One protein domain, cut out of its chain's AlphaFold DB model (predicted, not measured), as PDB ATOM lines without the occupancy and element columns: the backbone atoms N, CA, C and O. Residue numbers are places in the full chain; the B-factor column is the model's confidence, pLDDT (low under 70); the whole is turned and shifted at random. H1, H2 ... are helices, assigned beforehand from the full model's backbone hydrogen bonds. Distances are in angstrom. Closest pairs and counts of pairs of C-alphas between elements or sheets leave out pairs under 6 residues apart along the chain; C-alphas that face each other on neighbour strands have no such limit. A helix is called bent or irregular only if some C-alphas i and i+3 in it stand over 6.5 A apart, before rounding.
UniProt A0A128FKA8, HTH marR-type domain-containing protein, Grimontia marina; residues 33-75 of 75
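Overview. This is residues 33 to 75 of the 75 residues of the protein "HTH marR-type domain-containing protein" of Grimontia marina (UniProt A0A128FKA8). Two straight helices meet near their ends at a tight turn and spread apart as an open V, with H1 the longer arm and H2 the shorter one. Nothing fills the space between the arms: residues 33 to 48 of H1 stand free, and so do residues 65 to 75, of which 65 to 74 belong to H2. The printed part has 43 residues with two named helices, H1 then H2, and no named strand; its class is all helix. It is only just loose, close to extended, with a radius of gyration of the C-alphas of 13.5 A, and its flat outline spans 36 by 30 by 9 A.

Arrangement. Begin with H1, residues 33 to 55, and go on through a tight link of 2 residues to H2, residues 58 to 74. Look at Ser 53 and Met 61 for the closest C-alphas of the two helices, 7.5 A apart. H1 and H2 are close but not clearly touching, with 2 pairs of C-alphas within 8 A. Their lines stand at a steep tilt of 53 degrees, and they run opposite ways. Their centres are 19.5 A apart. In H1 and H2 every O i to N i+4 pair is within hydrogen-bond range.

Along the chain. Find C-alpha 33 at (87.736, 198.502, 126.065); from there H1 runs 33.4 A to C-alpha 55 at (94.883, 172.708, 106.160). H2 starts at C-alpha 58 and covers 24.7 A to C-alpha 74 at (86.188, 164.293, 130.856). Neither helix is bent.

Size, cuts and confidence. The two C-alphas farthest apart are those of Lys 33 and Glu 59, at 37.9 A. The printed part has no cut, and it ends at Met 75, the chain's last residue. The mean pLDDT of the printed part is 92.9; look at residue 75 for the one printed residue under 70.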
ATOM      1  N   LYS A  33      86.408 199.099 126.282       97.56
ATOM      2  CA  LYS A  33      87.736 198.502 126.065       97.56
ATOM      3  C   LYS A  33      87.670 196.972 126.021       97.56
ATOM      4  O   LYS A  33      88.307 196.344 125.179       97.56
ATOM      5  N   GLY A  34      86.903 196.367 126.929       97.94
ATOM      6  CA  GLY A  34      86.659 194.925 126.964       97.94
ATOM      7  C   GLY A  34      85.967 194.416 125.708       97.94
ATOM      8  O   GLY A  34      86.371 193.388 125.172       97.94
ATOM      9  N   GLN A  35      84.977 195.159 125.214       98.19
ATOM     10  CA  GLN A  35      84.257 194.822 123.994       98.19
ATOM     11  C   GLN A  35      85.183 194.871 122.777       98.19
ATOM     12  O   GLN A  35      85.233 193.902 122.030       98.19
ATOM     13  N   MET A  36      86.005 195.917 122.638       97.88
ATOM     14  CA  MET A  36      86.980 196.006 121.544       97.88
ATOM     15  C   MET A  36      87.937 194.806 121.514       97.88
ATOM     16  O   MET A  36      88.216 194.254 120.451       97.88
ATOM     17  N   VAL A  37      88.436 194.374 122.678       97.25
ATOM     18  CA  VAL A  37      89.313 193.196 122.755       97.25
ATOM     19  C   VAL A  37      88.547 191.911 122.446       97.25
ATOM     20  O   VAL A  37      89.072 191.059 121.732       97.25
ATOM     21  N   ALA A  38      87.310 191.767 122.925       97.19
ATOM     22  CA  ALA A  38      86.463 190.622 122.593       97.19
ATOM     23  C   ALA A  38      86.199 190.526 121.079       97.19
ATOM     24  O   ALA A  38      86.259 189.434 120.508       97.19
ATOM     25  N   ASP A  39      85.994 191.661 120.415       97.88
ATOM     26  CA  ASP A  39      85.810 191.733 118.966       97.88
ATOM     27  C   ASP A  39      87.101 191.336 118.229       97.88
ATOM     28  O   ASP A  39      87.068 190.514 117.310       97.88
ATOM     29  N   MET A  40      88.266 191.825 118.679       97.44
ATOM     30  CA  MET A  40      89.570 191.407 118.143       97.44
ATOM     31  C   MET A  40      89.809 189.900 118.305       97.44
ATOM     32  O   MET A  40      90.298 189.249 117.380       97.44
ATOM     33  N   MET A  41      89.461 189.332 119.463       96.81
ATOM     34  CA  MET A  41      89.580 187.894 119.715       96.81
ATOM     35  C   MET A  41      88.643 187.089 118.813       96.81
ATOM     36  O   MET A  41      89.068 186.083 118.249       96.81
ATOM     37  N   SER A  42      87.412 187.561 118.614       97.38
ATOM     38  CA  SER A  42      86.444 186.936 117.704       97.38
ATOM     39  C   SER A  42      86.952 186.938 116.259       97.38
ATOM     40  O   SER A  42      86.858 185.930 115.555       97.38
ATOM     41  N   GLN A  43      87.567 188.040 115.821       97.50
ATOM     42  CA  GLN A  43      88.184 188.119 114.499       97.50
ATOM     43  C   GLN A  43      89.381 187.167 114.366       97.50
ATOM     44  O   GLN A  43      89.518 186.488 113.347       97.50
ATOM     45  N   ALA A  44      90.237 187.083 115.388       96.75
ATOM     46  CA  ALA A  44      91.364 186.154 115.403       96.75
ATOM     47  C   ALA A  44      90.897 184.688 115.373       96.75
ATOM     48  O   ALA A  44      91.462 183.880 114.637       96.75
ATOM     49  N   GLU A  45      89.836 184.345 116.106       95.19
ATOM     50  CA  GLU A  45      89.227 183.013 116.067       95.19
ATOM     51  C   GLU A  45      88.692 182.683 114.668       95.19
ATOM     52  O   GLU A  45      88.944 181.594 114.150       95.19
ATOM     53  N   SER A  46      88.002 183.630 114.028       95.31
ATOM     54  CA  SER A  46      87.515 183.474 112.653       95.31
ATOM     55  C   SER A  46      88.664 183.216 111.670       95.31
ATOM     56  O   SER A  46      88.621 182.266 110.886       95.31
ATOM     57  N   ASN A  47      89.751 183.985 111.776       95.75
ATOM     58  CA  ASN A  47      90.945 183.792 110.951       95.75
ATOM     59  C   ASN A  47      91.593 182.419 111.190       95.75
ATOM     60  O   ASN A  47      92.001 181.754 110.238       95.75
ATOM     61  N   ASN A  48      91.645 181.961 112.443       92.62
ATOM     62  CA  ASN A  48      92.156 180.632 112.777       92.62
ATOM     63  C   ASN A  48      91.279 179.523 112.187       92.62
ATOM     64  O   ASN A  48      91.810 178.536 111.684       92.62
ATOM     65  N   LYS A  49      89.949 179.681 112.196       89.75
ATOM     66  CA  LYS A  49      89.033 178.730 111.546       89.75
ATOM     67  C   LYS A  49      89.282 178.656 110.042       89.75
ATOM     68  O   LYS A  49      89.349 177.553 109.506       89.75
ATOM     69  N   LEU A  50      89.482 179.797 109.381       91.69
ATOM     70  CA  LEU A  50      89.823 179.841 107.956       91.69
ATOM     71  C   LEU A  50      91.154 179.138 107.668       91.69
ATOM     72  O   LEU A  50      91.224 178.319 106.752       91.69
ATOM     73  N   LEU A  51      92.184 179.395 108.479       93.06
ATOM     74  CA  LEU A  51      93.478 178.722 108.359       93.06
ATOM     75  C   LEU A  51      93.352 177.206 108.555       93.06
ATOM     76  O   LEU A  51      93.903 176.435 107.781       93.06
ATOM     77  N   LEU A  52      92.609 176.753 109.563       90.12
ATOM     78  CA  LEU A  52      92.411 175.322 109.786       90.12
ATOM     79  C   LEU A  52      91.627 174.676 108.638       90.12
ATOM     80  O   LEU A  52      91.977 173.579 108.219       90.12
ATOM     81  N   SER A  53      90.634 175.373 108.079       88.50
ATOM     82  CA  SER A  53      89.860 174.875 106.933       88.50
ATOM     83  C   SER A  53      90.667 174.771 105.634       88.50
ATOM     84  O   SER A  53      90.274 174.031 104.739       88.50
ATOM     85  N   SER A  54      91.791 175.490 105.514       92.44
ATOM     86  CA  SER A  54      92.700 175.335 104.372       92.44
ATOM     87  C   SER A  54      93.713 174.204 104.563       92.44
ATOM     88  O   SER A  54      94.285 173.731 103.582       92.44
ATOM     89  N   LEU A  55      93.932 173.765 105.806       92.88
ATOM     90  CA  LEU A  55      94.883 172.708 106.160       92.88
ATOM     91  C   LEU A  55      94.225 171.334 106.311       92.88
ATOM     92  O   LEU A  55      94.886 170.318 106.105       92.88
ATOM     93  N   LEU A  56      92.954 171.300 106.702       91.62
ATOM     94  CA  LEU A  56      92.216 170.083 107.012       91.62
ATOM     95  C   LEU A  56      90.985 169.968 106.120       91.62
ATOM     96  O   LEU A  56      90.314 170.959 105.832       91.62
ATOM     97  N   SER A  57      90.648 168.738 105.736       91.94
ATOM     98  CA  SER A  57      89.336 168.474 105.157       91.94
ATOM     99  C   SER A  57      88.236 168.700 106.204       91.94
ATOM    100  O   SER A  57      88.472 168.664 107.416       91.94
ATOM    101  N   ASN A  58      86.997 168.888 105.748       86.94
ATOM    102  CA  ASN A  58      85.851 169.008 106.654       86.94
ATOM    103  C   ASN A  58      85.672 167.759 107.541       86.94
ATOM    104  O   ASN A  58      85.247 167.877 108.691       86.94
ATOM    105  N   GLU A  59      86.007 166.572 107.024       91.12
ATOM    106  CA  GLU A  59      85.932 165.307 107.767       91.12
ATOM    107  C   GLU A  59      86.991 165.238 108.873       91.12
ATOM    108  O   GLU A  59      86.672 164.880 110.013       91.12
ATOM    109  N   ASP A  60      88.225 165.656 108.575       91.75
ATOM    110  CA  ASP A  60      89.318 165.707 109.555       91.75
ATOM    111  C   ASP A  60      89.023 166.724 110.659       91.75
ATOM    112  O   ASP A  60      89.203 166.440 111.845       91.75
ATOM    113  N   MET A  61      88.500 167.894 110.284       90.69
ATOM    114  CA  MET A  61      88.126 168.948 111.225       90.69
ATOM    115  C   MET A  61      86.999 168.498 112.167       90.69
ATOM    116  O   MET A  61      87.072 168.723 113.377       90.69
ATOM    117  N   SER A  62      85.978 167.816 111.638       90.94
ATOM    118  CA  SER A  62      84.884 167.240 112.433       90.94
ATOM    119  C   SER A  62      85.391 166.162 113.395       90.94
ATOM    120  O   SER A  62      85.060 166.160 114.584       90.94
ATOM    121  N   SER A  63      86.263 165.276 112.910       93.50
ATOM    122  CA  SER A  63      86.866 164.214 113.719       93.50
ATOM    123  C   SER A  63      87.712 164.781 114.862       93.50
ATOM    124  O   SER A  63      87.579 164.338 116.006       93.50
ATOM    125  N   LEU A  64      88.524 165.804 114.578       91.62
ATOM    126  CA  LEU A  64      89.330 166.511 115.571       91.62
ATOM    127  C   LEU A  64      88.454 167.209 116.619       91.62
ATOM    128  O   LEU A  64      88.705 167.066 117.814       91.62
ATOM    129  N   HIS A  65      87.407 167.921 116.191       91.44
ATOM    130  CA  HIS A  65      86.480 168.593 117.102       91.44
ATOM    131  C   HIS A  65      85.817 167.601 118.065       91.44
ATOM    132  O   HIS A  65      85.854 167.799 119.279       91.44
ATOM    133  N   ASN A  66      85.302 166.486 117.540       94.31
ATOM    134  CA  ASN A  66      84.666 165.440 118.341       94.31
ATOM    135  C   ASN A  66      85.638 164.791 119.338       94.31
ATOM    136  O   ASN A  66      85.244 164.430 120.449       94.31
ATOM    137  N   ALA A  67      86.906 164.613 118.957       94.38
ATOM    138  CA  ALA A  67      87.928 164.087 119.858       94.38
ATOM    139  C   ALA A  67      88.238 165.071 120.997       94.38
ATOM    140  O   ALA A  67      88.253 164.672 122.164       94.38
ATOM    141  N   LEU A  68      88.424 166.355 120.678       93.62
ATOM    142  CA  LEU A  68      88.691 167.403 121.667       93.62
ATOM    143  C   LEU A  68      87.508 167.616 122.618       93.62
ATOM    144  O   LEU A  68      87.714 167.769 123.820       93.62
ATOM    145  N   GLU A  69      86.274 167.567 122.115       94.94
ATOM    146  CA  GLU A  69      85.074 167.714 122.940       94.94
ATOM    147  C   GLU A  69      84.954 166.588 123.980       94.94
ATOM    148  O   GLU A  69      84.639 166.844 125.144       94.94
ATOM    149  N   LYS A  70      85.262 165.341 123.594       94.75
ATOM    150  CA  LYS A  70      85.284 164.203 124.528       94.75
ATOM    151  C   LYS A  70      86.295 164.406 125.654       94.75
ATOM    152  O   LYS A  70      85.984 164.091 126.798       94.75
ATOM    153  N   ILE A  71      87.477 164.940 125.339       93.69
ATOM    154  CA  ILE A  71      88.513 165.242 126.337       93.69
ATOM    155  C   ILE A  71      88.040 166.365 127.264       93.69
ATOM    156  O   ILE A  71      88.117 166.219 128.480       93.69
ATOM    157  N   ALA A  72      87.495 167.451 126.707       92.06
ATOM    158  CA  ALA A  72      87.028 168.599 127.482       92.06
ATOM    159  C   ALA A  72      85.903 168.245 128.466       92.06
ATOM    160  O   ALA A  72      85.845 168.815 129.546       92.06
ATOM    161  N   ARG A  73      85.023 167.297 128.113       90.81
ATOM    162  CA  ARG A  73      83.951 166.807 129.001       90.81
ATOM    163  C   ARG A  73      84.429 165.830 130.078       90.81
ATOM    164  O   ARG A  73      83.684 165.571 131.018       90.81
ATOM    165  N   ALA A  74      85.604 165.232 129.901       85.88
ATOM    166  CA  ALA A  74      86.188 164.293 130.856       85.88
ATOM    167  C   ALA A  74      87.054 164.985 131.928       85.88
ATOM    168  O   ALA A  74      87.431 164.330 132.901       85.88
ATOM    169  N   MET A  75      87.378 166.270 131.734       62.06
ATOM    170  CA  MET A  75      88.051 167.142 132.706       62.06
ATOM    171  C   MET A  75      87.047 167.858 133.607       62.06
ATOM    172  O   MET A  75      87.389 168.045 134.796       62.06
TER     173      MET A  75